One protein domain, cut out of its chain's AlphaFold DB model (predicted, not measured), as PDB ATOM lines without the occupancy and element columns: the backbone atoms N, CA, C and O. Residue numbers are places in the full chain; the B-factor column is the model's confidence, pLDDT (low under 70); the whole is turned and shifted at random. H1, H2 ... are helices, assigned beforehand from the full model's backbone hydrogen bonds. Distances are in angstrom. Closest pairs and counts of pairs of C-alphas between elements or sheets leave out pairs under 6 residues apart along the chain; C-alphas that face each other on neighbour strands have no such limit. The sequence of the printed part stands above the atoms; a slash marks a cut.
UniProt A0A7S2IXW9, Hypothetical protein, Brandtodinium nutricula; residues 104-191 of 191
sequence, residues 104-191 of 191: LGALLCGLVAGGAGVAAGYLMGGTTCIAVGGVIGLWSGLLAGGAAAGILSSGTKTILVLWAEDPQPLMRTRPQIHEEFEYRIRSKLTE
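Overview. This is residues 104 to 191 of the 191 residues of the protein "Hypothetical protein" of Brandtodinium nutricula (UniProt A0A7S2IXW9). One very long helix, H2, makes the shaft of a rod; H1 lies along the earlier part of it as the other arm of a helical hairpin, and past the far end of H2 the short H3 and then H4 make a corner, from which residues 180 to 191 stick out. The printed part has 88 residues with four named helices, in the order H1, H2, H3, H4, and no named strand: the class is all helix. The whole is extended, with a radius of gyration of the C-alphas of 21.9 A and spans of 65 by 26 by 17 A.

Arrangement. Start with H1, residues 104 to 123, and H2, residues 127 to 165: this hairpin touches, with its closest C-alphas at Gly 114 and Leu 138, 3.9 A apart. The two run opposite ways at a shallow tilt of 21 degrees. Look next at H3, residues 168 to 173, which is close to H2 but not clearly touching; their closest C-alphas, of Trp 163 and Leu 170, are 7.4 A apart. H4, residues 175 to 189, and H3 only just touch, only at the corner, with 3 pairs of C-alphas within 8 A; H4 does so with residues 177 to 178 alone, and the closest C-alphas, of Met 171 and His 178, are 5.7 A apart. H4 is apart from H1 and H2. In H1, H2, H3 and H4 every O i to N i+4 pair is within hydrogen-bond range.

Along the chain. Find C-alpha 104 at (191.129, 181.180, 170.408); from there H1 runs 29.0 A to residue 123. H2 begins at C-alpha 127, (198.415, 183.624, 141.917), and runs 56.9 A to residue 165. After H3, 9.1 A long, H4 runs 20.6 A from residue 175 to C-alpha 189 at (180.504, 176.478, 201.731).

Size, cuts and confidence. The C-alphas of Gly 125 and Thr 190, the two farthest apart, are 66.9 A apart. The printed part has no cut, and its three links are tight. Confidence is under 70 at residues 163 to 171, 178, 181 and 184 to 191.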
ATOM      1  N   LEU A 104     190.747 182.391 171.142       81.50
ATOM      2  CA  LEU A 104     191.129 181.180 170.408       81.50
ATOM      3  C   LEU A 104     190.053 180.783 169.378       81.50
ATOM      4  O   LEU A 104     190.370 180.444 168.236       81.50
ATOM      5  N   GLY A 105     188.776 180.908 169.746       82.44
ATOM      6  CA  GLY A 105     187.636 180.706 168.851       82.44
ATOM      7  C   GLY A 105     187.597 181.709 167.696       82.44
ATOM      8  O   GLY A 105     187.417 181.310 166.543       82.44
ATOM      9  N   ALA A 106     187.834 182.995 167.967       83.69
ATOM     10  CA  ALA A 106     187.930 184.015 166.923       83.69
ATOM     11  C   ALA A 106     189.078 183.719 165.944       83.69
ATOM     12  O   ALA A 106     188.910 183.846 164.727       83.69
ATOM     13  N   LEU A 107     190.218 183.249 166.461       83.44
ATOM     14  CA  LEU A 107     191.364 182.866 165.646       83.44
ATOM     15  C   LEU A 107     191.069 181.665 164.738       83.44
ATOM     16  O   LEU A 107     191.403 181.688 163.554       83.44
ATOM     17  N   LEU A 108     190.415 180.630 165.276       84.12
ATOM     18  CA  LEU A 108     189.989 179.453 164.515       84.12
ATOM     19  C   LEU A 108     189.055 179.840 163.366       84.12
ATOM     20  O   LEU A 108     189.268 179.407 162.234       84.12
ATOM     21  N   CYS A 109     188.065 180.694 163.629       85.50
ATOM     22  CA  CYS A 109     187.160 181.205 162.599       85.50
ATOM     23  C   CYS A 109     187.913 181.962 161.495       85.50
ATOM     24  O   CYS A 109     187.658 181.732 160.311       85.50
ATOM     25  N   GLY A 110     188.880 182.813 161.862       85.50
ATOM     26  CA  GLY A 110     189.744 183.514 160.906       85.50
ATOM     27  C   GLY A 110     190.578 182.565 160.042       85.50
ATOM     28  O   GLY A 110     190.671 182.749 158.830       85.50
ATOM     29  N   LEU A 111     191.137 181.510 160.636       84.31
ATOM     30  CA  LEU A 111     191.942 180.516 159.921       84.31
ATOM     31  C   LEU A 111     191.115 179.662 158.961       84.31
ATOM     32  O   LEU A 111     191.538 179.439 157.828       84.31
ATOM     33  N   VAL A 112     189.931 179.214 159.381       85.88
ATOM     34  CA  VAL A 112     189.029 178.428 158.527       85.88
ATOM     35  C   VAL A 112     188.539 179.270 157.346       85.88
ATOM     36  O   VAL A 112     188.582 178.809 156.206       85.88
ATOM     37  N   ALA A 113     188.142 180.522 157.589       85.88
ATOM     38  CA  ALA A 113     187.714 181.433 156.529       85.88
ATOM     39  C   ALA A 113     188.866 181.824 155.587       85.88
ATOM     40  O   ALA A 113     188.684 181.864 154.370       85.88
ATOM     41  N   GLY A 114     190.069 182.055 156.123       84.44
ATOM     42  CA  GLY A 114     191.278 182.289 155.333       84.44
ATOM     43  C   GLY A 114     191.641 181.085 154.462       84.44
ATOM     44  O   GLY A 114     191.903 181.244 153.272       84.44
ATOM     45  N   GLY A 115     191.572 179.869 155.015       83.69
ATOM     46  CA  GLY A 115     191.788 178.623 154.276       83.69
ATOM     47  C   GLY A 115     190.766 178.412 153.156       83.69
ATOM     48  O   GLY A 115     191.142 178.068 152.036       83.69
ATOM     49  N   ALA A 116     189.486 178.695 153.418       84.31
ATOM     50  CA  ALA A 116     188.439 178.668 152.397       84.31
ATOM     51  C   ALA A 116     188.676 179.718 151.293       84.31
ATOM     52  O   ALA A 116     188.498 179.420 150.112       84.31
ATOM     53  N   GLY A 117     189.139 180.919 151.657       84.12
ATOM     54  CA  GLY A 117     189.505 181.975 150.710       84.12
ATOM     55  C   GLY A 117     190.691 181.600 149.815       84.12
ATOM     56  O   GLY A 117     190.657 181.835 148.608       84.12
ATOM     57  N   VAL A 118     191.706 180.940 150.381       83.19
ATOM     58  CA  VAL A 118     192.838 180.376 149.627       83.19
ATOM     59  C   VAL A 118     192.359 179.288 148.661       83.19
ATOM     60  O   VAL A 118     192.719 179.323 147.484       83.19
ATOM     61  N   ALA A 119     191.512 178.358 149.112       82.88
ATOM     62  CA  ALA A 119     190.965 177.287 148.274       82.88
ATOM     63  C   ALA A 119     190.121 177.824 147.102       82.88
ATOM     64  O   ALA A 119     190.269 177.363 145.970       82.88
ATOM     65  N   ALA A 120     189.288 178.840 147.343       82.75
ATOM     66  CA  ALA A 120     188.538 179.523 146.291       82.75
ATOM     67  C   ALA A 120     189.471 180.224 145.284       82.75
ATOM     68  O   ALA A 120     189.251 180.144 144.076       82.75
ATOM     69  N   GLY A 121     190.552 180.847 145.763       81.56
ATOM     70  CA  GLY A 121     191.568 181.461 144.908       81.56
ATOM     71  C   GLY A 121     192.311 180.454 144.023       81.56
ATOM     72  O   GLY A 121     192.585 180.759 142.861       81.56
ATOM     73  N   TYR A 122     192.575 179.240 144.526       82.00
ATOM     74  CA  TYR A 122     193.180 178.159 143.736       82.00
ATOM     75  C   TYR A 122     192.288 177.728 142.564       82.00
ATOM     76  O   TYR A 122     192.794 177.514 141.465       82.00
ATOM     77  N   LEU A 123     190.967 177.659 142.765       81.69
ATOM     78  CA  LEU A 123     190.013 177.307 141.704       81.69
ATOM     79  C   LEU A 123     189.942 178.362 140.588       81.69
ATOM     80  O   LEU A 123     189.640 178.022 139.447       81.69
ATOM     81  N   MET A 124     190.240 179.627 140.894       79.00
ATOM     82  CA  MET A 124     190.224 180.722 139.916       79.00
ATOM     83  C   MET A 124     191.549 180.886 139.148       79.00
ATOM     84  O   MET A 124     191.635 181.733 138.262       79.00
ATOM     85  N   GLY A 125     192.581 180.086 139.451       72.06
ATOM     86  CA  GLY A 125     193.800 179.961 138.637       72.06
ATOM     87  C   GLY A 125     194.766 181.157 138.640       72.06
ATOM     88  O   GLY A 125     195.764 181.125 137.924       72.06
ATOM     89  N   GLY A 126     194.512 182.206 139.431       76.81
ATOM     90  CA  GLY A 126     195.380 183.384 139.530       76.81
ATOM     91  C   GLY A 126     196.191 183.415 140.827       76.81
ATOM     92  O   GLY A 126     195.619 183.418 141.914       76.81
ATOM     93  N   THR A 127     197.522 183.517 140.741       75.44
ATOM     94  CA  THR A 127     198.415 183.624 141.917       75.44
ATOM     95  C   THR A 127     198.074 184.831 142.800       75.44
ATOM     96  O   THR A 127     198.137 184.753 144.025       75.44
ATOM     97  N   THR A 128     197.636 185.934 142.191       77.44
ATOM     98  CA  THR A 128     197.129 187.122 142.894       77.44
ATOM     99  C   THR A 128     195.787 186.859 143.578       77.44
ATOM    100  O   THR A 128     195.561 187.335 144.686       77.44
ATOM    101  N   CYS A 129     194.920 186.047 142.971       75.00
ATOM    102  CA  CYS A 129     193.610 185.678 143.509       75.00
ATOM    103  C   CYS A 129     193.729 184.803 144.766       75.00
ATOM    104  O   CYS A 129     192.917 184.938 145.676       75.00
ATOM    105  N   ILE A 130     194.759 183.952 144.848       77.88
ATOM    106  CA  ILE A 130     195.051 183.130 146.036       77.88
ATOM    107  C   ILE A 130     195.429 184.015 147.227       77.88
ATOM    108  O   ILE A 130     194.856 183.879 148.309       77.88
ATOM    109  N   ALA A 131     196.364 184.949 147.025       77.31
ATOM    110  CA  ALA A 131     196.815 185.850 148.082       77.31
ATOM    111  C   ALA A 131     195.689 186.791 148.542       77.31
ATOM    112  O   ALA A 131     195.443 186.933 149.739       77.31
ATOM    113  N   VAL A 132     194.961 187.391 147.596       81.06
ATOM    114  CA  VAL A 132     193.856 188.312 147.896       81.06
ATOM    115  C   VAL A 132     192.679 187.576 148.546       81.06
ATOM    116  O   VAL A 132     192.139 188.055 149.542       81.06
ATOM    117  N   GLY A 133     192.320 186.389 148.049       81.25
ATOM    118  CA  GLY A 133     191.261 185.554 148.619       81.25
ATOM    119  C   GLY A 133     191.576 185.098 150.043       81.25
ATOM    120  O   GLY A 133     190.710 185.168 150.912       81.25
ATOM    121  N   GLY A 134     192.827 184.717 150.313       82.62
ATOM    122  CA  GLY A 134     193.281 184.368 151.658       82.62
ATOM    123  C   GLY A 134     193.211 185.540 152.637       82.62
ATOM    124  O   GLY A 134     192.701 185.376 153.743       82.62
ATOM    125  N   VAL A 135     193.655 186.736 152.232       84.00
ATOM    126  CA  VAL A 135     193.620 187.933 153.092       84.00
ATOM    127  C   VAL A 135     192.181 188.364 153.379       84.00
ATOM    128  O   VAL A 135     191.832 188.573 154.538       84.00
ATOM    129  N   ILE A 136     191.323 188.450 152.360       84.88
ATOM    130  CA  ILE A 136     189.914 188.839 152.543       84.88
ATOM    131  C   ILE A 136     189.169 187.785 153.373       84.88
ATOM    132  O   ILE A 136     188.419 188.135 154.287       84.88
ATOM    133  N   GLY A 137     189.412 186.497 153.109       85.12
ATOM    134  CA  GLY A 137     188.857 185.391 153.886       85.12
ATOM    135  C   GLY A 137     189.265 185.473 155.355       85.12
ATOM    136  O   GLY A 137     188.408 185.424 156.234       85.12
ATOM    137  N   LEU A 138     190.549 185.707 155.628       85.62
ATOM    138  CA  LEU A 138     191.073 185.806 156.988       85.62
ATOM    139  C   LEU A 138     190.504 187.016 157.740       85.62
ATOM    140  O   LEU A 138     190.070 186.873 158.879       85.62
ATOM    141  N   TRP A 139     190.428 188.184 157.097       87.69
ATOM    142  CA  TRP A 139     189.816 189.374 157.695       87.69
ATOM    143  C   TRP A 139     188.321 189.190 157.957       87.69
ATOM    144  O   TRP A 139     187.845 189.522 159.040       87.69
ATOM    145  N   SER A 140     187.577 188.628 157.002       87.00
ATOM    146  CA  SER A 140     186.136 188.402 157.167       87.00
ATOM    147  C   SER A 140     185.826 187.382 158.269       87.00
ATOM    148  O   SER A 140     184.928 187.614 159.079       87.00
ATOM    149  N   GLY A 141     186.604 186.298 158.366       86.94
ATOM    150  CA  GLY A 141     186.456 185.299 159.423       86.94
ATOM    151  C   GLY A 141     186.881 185.805 160.794       86.94
ATOM    152  O   GLY A 141     186.219 185.492 161.781       86.94
ATOM    153  N   LEU A 142     187.937 186.622 160.868       85.88
ATOM    154  CA  LEU A 142     188.381 187.213 162.129       85.88
ATOM    155  C   LEU A 142     187.371 188.249 162.643       85.88
ATOM    156  O   LEU A 142     187.090 188.280 163.836       85.88
ATOM    157  N   LEU A 143     186.771 189.045 161.752       87.75
ATOM    158  CA  LEU A 143     185.702 189.985 162.108       87.75
ATOM    159  C   LEU A 143     184.436 189.257 162.575       87.75
ATOM    160  O   LEU A 143     183.880 189.603 163.616       87.75
ATOM    161  N   ALA A 144     183.994 188.230 161.844       87.12
ATOM    162  CA  ALA A 144     182.812 187.453 162.213       87.12
ATOM    163  C   ALA A 144     183.021 186.677 163.525       87.12
ATOM    164  O   ALA A 144     182.176 186.721 164.422       87.12
ATOM    165  N   GLY A 145     184.170 186.008 163.660       85.00
ATOM    166  CA  GLY A 145     184.561 185.303 164.876       85.00
ATOM    167  C   GLY A 145     184.695 186.252 166.062       85.00
ATOM    168  O   GLY A 145     184.130 185.978 167.115       85.00
ATOM    169  N   GLY A 146     185.357 187.397 165.866       84.62
ATOM    170  CA  GLY A 146     185.537 188.448 166.868       84.62
ATOM    171  C   GLY A 146     184.223 189.060 167.361       84.62
ATOM    172  O   GLY A 146     184.069 189.310 168.555       84.62
ATOM    173  N   ALA A 147     183.239 189.242 166.478       86.12
ATOM    174  CA  ALA A 147     181.917 189.730 166.866       86.12
ATOM    175  C   ALA A 147     181.171 188.726 167.764       86.12
ATOM    176  O   ALA A 147     180.663 189.104 168.819       86.12
ATOM    177  N   ALA A 148     181.141 187.442 167.387       83.38
ATOM    178  CA  ALA A 148     180.514 186.392 168.199       83.38
ATOM    179  C   ALA A 148     181.217 186.235 169.559       83.38
ATOM    180  O   ALA A 148     180.575 186.146 170.607       83.38
ATOM    181  N   ALA A 149     182.545 186.278 169.528       81.44
ATOM    182  CA  ALA A 149     183.422 186.289 170.683       81.44
ATOM    183  C   ALA A 149     183.100 187.427 171.670       81.44
ATOM    184  O   ALA A 149     182.893 187.190 172.865       81.44
ATOM    185  N   GLY A 150     182.987 188.659 171.165       82.94
ATOM    186  CA  GLY A 150     182.668 189.834 171.974       82.94
ATOM    187  C   GLY A 150     181.297 189.747 172.653       82.94
ATOM    188  O   GLY A 150     181.145 190.167 173.802       82.94
ATOM    189  N   ILE A 151     180.307 189.144 171.986       85.94
ATOM    190  CA  ILE A 151     178.971 188.924 172.563       85.94
ATOM    191  C   ILE A 151     179.038 187.928 173.730       85.94
ATOM    192  O   ILE A 151     178.426 188.165 174.768       85.94
ATOM    193  N   LEU A 152     179.801 186.839 173.602       83.50
ATOM    194  CA  LEU A 152     179.934 185.832 174.663       83.50
ATOM    195  C   LEU A 152     180.640 186.383 175.910       83.50
ATOM    196  O   LEU A 152     180.181 186.151 177.032       83.50
ATOM    197  N   SER A 153     181.723 187.138 175.711       81.25
ATOM    198  CA  SER A 153     182.482 187.756 176.805       81.25
ATOM    199  C   SER A 153     181.646 188.814 177.540       81.25
ATOM    200  O   SER A 153     181.479 188.750 178.758       81.25
ATOM    201  N   SER A 154     181.010 189.735 176.806       84.19
ATOM    202  CA  SER A 154     180.151 190.771 177.409       84.19
ATOM    203  C   SER A 154     178.872 190.209 178.042       84.19
ATOM    204  O   SER A 154     178.472 190.647 179.125       84.19
ATOM    205  N   GLY A 155     178.247 189.213 177.410       83.31
ATOM    206  CA  GLY A 155     177.028 188.572 177.896       83.31
ATOM    207  C   GLY A 155     177.248 187.848 179.218       83.31
ATOM    208  O   GLY A 155     176.455 188.010 180.144       83.31
ATOM    209  N   THR A 156     178.362 187.117 179.341       78.19
ATOM    210  CA  THR A 156     178.687 186.420 180.588       78.19
ATOM    211  C   THR A 156     178.905 187.422 181.717       78.19
ATOM    212  O   THR A 156     178.208 187.343 182.722       78.19
ATOM    213  N   LYS A 157     179.755 188.438 181.520       72.44
ATOM    214  CA  LYS A 157     179.981 189.514 182.507       72.44
ATOM    215  C   LYS A 157     178.680 190.167 182.966       72.44
ATOM    216  O   LYS A 157     178.472 190.349 184.161       72.44
ATOM    217  N   THR A 158     177.783 190.458 182.028       81.12
ATOM    218  CA  THR A 158     176.480 191.065 182.332       81.12
ATOM    219  C   THR A 158     175.616 190.143 183.191       81.12
ATOM    220  O   THR A 158     175.078 190.584 184.200       81.12
ATOM    221  N   ILE A 159     175.509 188.856 182.843       77.31
ATOM    222  CA  ILE A 159     174.733 187.880 183.626       77.31
ATOM    223  C   ILE A 159     175.301 187.740 185.043       77.31
ATOM    224  O   ILE A 159     174.535 187.663 186.001       77.31
ATOM    225  N   LEU A 160     176.629 187.742 185.181       70.19
ATOM    226  CA  LEU A 160     177.299 187.640 186.475       70.19
ATOM    227  C   LEU A 160     177.077 188.864 187.353       70.19
ATOM    228  O   LEU A 160     176.789 188.713 188.536       70.19
ATOM    229  N   VAL A 161     177.173 190.063 186.777       70.81
ATOM    230  CA  VAL A 161     176.899 191.315 187.494       70.81
ATOM    231  C   VAL A 161     175.432 191.387 187.908       70.81
ATOM    232  O   VAL A 161     175.159 191.660 189.069       70.81
ATOM    233  N   LEU A 162     174.495 191.063 187.010       70.50
ATOM    234  CA  LEU A 162     173.063 191.050 187.330       70.50
ATOM    235  C   LEU A 162     172.733 190.052 188.444       70.50
ATOM    236  O   LEU A 162     171.943 190.358 189.330       70.50
ATOM    237  N   TRP A 163     173.353 188.870 188.420       67.75
ATOM    238  CA  TRP A 163     173.195 187.886 189.488       67.75
ATOM    239  C   TRP A 163     173.807 188.360 190.813       67.75
ATOM    240  O   TRP A 163     173.237 188.100 191.870       67.75
ATOM    241  N   ALA A 164     174.944 189.060 190.762       65.81
ATOM    242  CA  ALA A 164     175.593 189.621 191.942       65.81
ATOM    243  C   ALA A 164     174.828 190.818 192.541       65.81
ATOM    244  O   ALA A 164     174.907 191.029 193.749       65.81
ATOM    245  N   GLU A 165     174.112 191.592 191.720       66.12
ATOM    246  CA  GLU A 165     173.366 192.784 192.139       66.12
ATOM    247  C   GLU A 165     171.997 192.438 192.749       66.12
ATOM    248  O   GLU A 165     171.682 192.922 193.836       66.12
ATOM    249  N   ASP A 166     171.205 191.571 192.107       65.75
ATOM    250  CA  ASP A 166     169.964 191.047 192.690       65.75
ATOM    251  C   ASP A 166     169.613 189.656 192.112       65.75
ATOM    252  O   ASP A 166     169.277 189.538 190.929       65.75
ATOM    253  N   PRO A 167     169.643 188.572 192.913       64.75
ATOM    254  CA  PRO A 167     169.345 187.221 192.436       64.75
ATOM    255  C   PRO A 167     167.839 186.929 192.267       64.75
ATOM    256  O   PRO A 167     167.472 185.921 191.649       64.75
ATOM    257  N   GLN A 168     166.952 187.787 192.791       67.25
ATOM    258  CA  GLN A 168     165.488 187.607 192.771       67.25
ATOM    259  C   GLN A 168     164.866 187.409 191.367       67.25
ATOM    260  O   GLN A 168     163.952 186.583 191.233       67.25
ATOM    261  N   PRO A 169     165.305 188.101 190.295       66.31
ATOM    262  CA  PRO A 169     164.739 187.923 188.958       66.31
ATOM    263  C   PRO A 169     165.017 186.523 188.396       66.31
ATOM    264  O   PRO A 169     164.136 185.909 187.791       66.31
ATOM    265  N   LEU A 170     166.212 185.977 188.650       63.47
ATOM    266  CA  LEU A 170     166.616 184.664 188.148       63.47
ATOM    267  C   LEU A 170     165.812 183.531 188.813       63.47
ATOM    268  O   LEU A 170     165.423 182.589 188.121       63.47
ATOM    269  N   MET A 171     165.471 183.669 190.105       63.47
ATOM    270  CA  MET A 171     164.556 182.758 190.817       63.47
ATOM    271  C   MET A 171     163.180 182.665 190.151       63.47
ATOM    272  O   MET A 171     162.598 181.584 190.083       63.47
ATOM    273  N   ARG A 172     162.644 183.788 189.659       70.50
ATOM    274  CA  ARG A 172     161.314 183.826 189.033       70.50
ATOM    275  C   ARG A 172     161.318 183.309 187.600       70.50
ATOM    276  O   ARG A 172     160.368 182.644 187.202       70.50
ATOM    277  N   THR A 173     162.346 183.631 186.813       76.88
ATOM    278  CA  THR A 173     162.369 183.297 185.378       76.88
ATOM    279  C   THR A 173     162.921 181.897 185.101       76.88
ATOM    280  O   THR A 173     162.438 181.226 184.190       76.88
ATOM    281  N   ARG A 174     163.932 181.442 185.854       71.81
ATOM    282  CA  ARG A 174     164.571 180.123 185.692       71.81
ATOM    283  C   ARG A 174     164.998 179.546 187.051       71.81
ATOM    284  O   ARG A 174     166.196 179.512 187.345       71.81
ATOM    285  N   PRO A 175     164.045 179.028 187.849       74.94
ATOM    286  CA  PRO A 175     164.330 178.515 189.190       74.94
ATOM    287  C   PRO A 175     165.360 177.375 189.189       74.94
ATOM    288  O   PRO A 175     166.190 177.314 190.086       74.94
ATOM    289  N   GLN A 176     165.389 176.548 188.137       77.00
ATOM    290  CA  GLN A 176     166.318 175.416 187.998       77.00
ATOM    291  C   GLN A 176     167.796 175.845 187.973       77.00
ATOM    292  O   GLN A 176     168.642 175.214 188.595       77.00
ATOM    293  N   ILE A 177     168.113 176.939 187.272       72.50
ATOM    294  CA  ILE A 177     169.492 177.446 187.176       72.50
ATOM    295  C   ILE A 177     169.894 178.127 188.488       72.50
ATOM    296  O   ILE A 177     171.040 178.025 188.916       72.50
ATOM    297  N   HIS A 178     168.947 178.803 189.141       66.31
ATOM    298  CA  HIS A 178     169.183 179.422 190.437       66.31
ATOM    299  C   HIS A 178     169.454 178.377 191.530       66.31
ATOM    300  O   HIS A 178     170.433 178.523 192.256       66.31
ATOM    301  N   GLU A 179     168.652 177.309 191.603       74.62
ATOM    302  CA  GLU A 179     168.885 176.195 192.532       74.62
ATOM    303  C   GLU A 179     170.228 175.512 192.280       74.62
ATOM    304  O   GLU A 179     170.908 175.162 193.239       74.62
ATOM    305  N   GLU A 180     170.659 175.354 191.024       77.00
ATOM    306  CA  GLU A 180     171.968 174.763 190.747       77.00
ATOM    307  C   GLU A 180     173.128 175.686 191.158       77.00
ATOM    308  O   GLU A 180     174.118 175.208 191.717       77.00
ATOM    309  N   PHE A 181     173.004 177.004 190.959       67.88
ATOM    310  CA  PHE A 181     173.982 177.961 191.483       67.88
ATOM    311  C   PHE A 181     174.011 177.958 193.015       67.88
ATOM    312  O   PHE A 181     175.091 177.845 193.591       67.88
ATOM    313  N   GLU A 182     172.854 178.006 193.683       70.06
ATOM    314  CA  GLU A 182     172.773 177.910 195.144       70.06
ATOM    315  C   GLU A 182     173.341 176.586 195.659       70.06
ATOM    316  O   GLU A 182     174.114 176.592 196.612       70.06
ATOM    317  N   TYR A 183     173.006 175.455 195.037       72.06
ATOM    318  CA  TYR A 183     173.508 174.140 195.420       72.06
ATOM    319  C   TYR A 183     175.030 174.064 195.283       72.06
ATOM    320  O   TYR A 183     175.711 173.600 196.201       72.06
ATOM    321  N   ARG A 184     175.594 174.556 194.173       68.38
ATOM    322  CA  ARG A 184     177.050 174.588 193.972       68.38
ATOM    323  C   ARG A 184     177.745 175.532 194.950       68.38
ATOM    324  O   ARG A 184     178.794 175.172 195.462       68.38
ATOM    325  N   ILE A 185     177.160 176.682 195.271       63.47
ATOM    326  CA  ILE A 185     177.731 177.609 196.262       63.47
ATOM    327  C   ILE A 185     177.646 177.015 197.675       63.47
ATOM    328  O   ILE A 185     178.626 177.027 198.416       63.47
ATOM    329  N   ARG A 186     176.489 176.455 198.049       54.12
ATOM    330  CA  ARG A 186     176.213 175.948 199.399       54.12
ATOM    331  C   ARG A 186     176.978 174.657 199.693       54.12
ATOM    332  O   ARG A 186     177.502 174.527 200.791       54.12
ATOM    333  N   SER A 187     177.095 173.753 198.716       55.69
ATOM    334  CA  SER A 187     177.930 172.544 198.832       55.69
ATOM    335  C   SER A 187     179.400 172.884 199.046       55.69
ATOM    336  O   SER A 187     180.044 172.267 199.889       55.69
ATOM    337  N   LYS A 188     179.910 173.909 198.355       49.78
ATOM    338  CA  LYS A 188     181.271 174.401 198.564       49.78
ATOM    339  C   LYS A 188     181.439 175.043 199.938       49.78
ATOM    340  O   LYS A 188     182.410 174.737 200.607       49.78
ATOM    341  N   LEU A 189     180.470 175.832 200.408       44.66
ATOM    342  CA  LEU A 189     180.504 176.478 201.731       44.66
ATOM    343  C   LEU A 189     180.520 175.511 202.931       44.66
ATOM    344  O   LEU A 189     180.886 175.929 204.029       44.66
ATOM    345  N   THR A 190     180.086 174.262 202.747       42.12
ATOM    346  CA  THR A 190     180.057 173.226 203.797       42.12
ATOM    347  C   THR A 190     181.277 172.294 203.821       42.12
ATOM    348  O   THR A 190     181.375 171.496 204.752       42.12
ATOM    349  N   GLU A 191     182.184 172.386 202.840       41.34
ATOM    350  CA  GLU A 191     183.494 171.695 202.812       41.34
ATOM    351  C   GLU A 191     184.632 172.599 203.316       41.34
ATOM    352  O   GLU A 191     185.502 172.079 204.054       41.34
TER     353      GLU A 191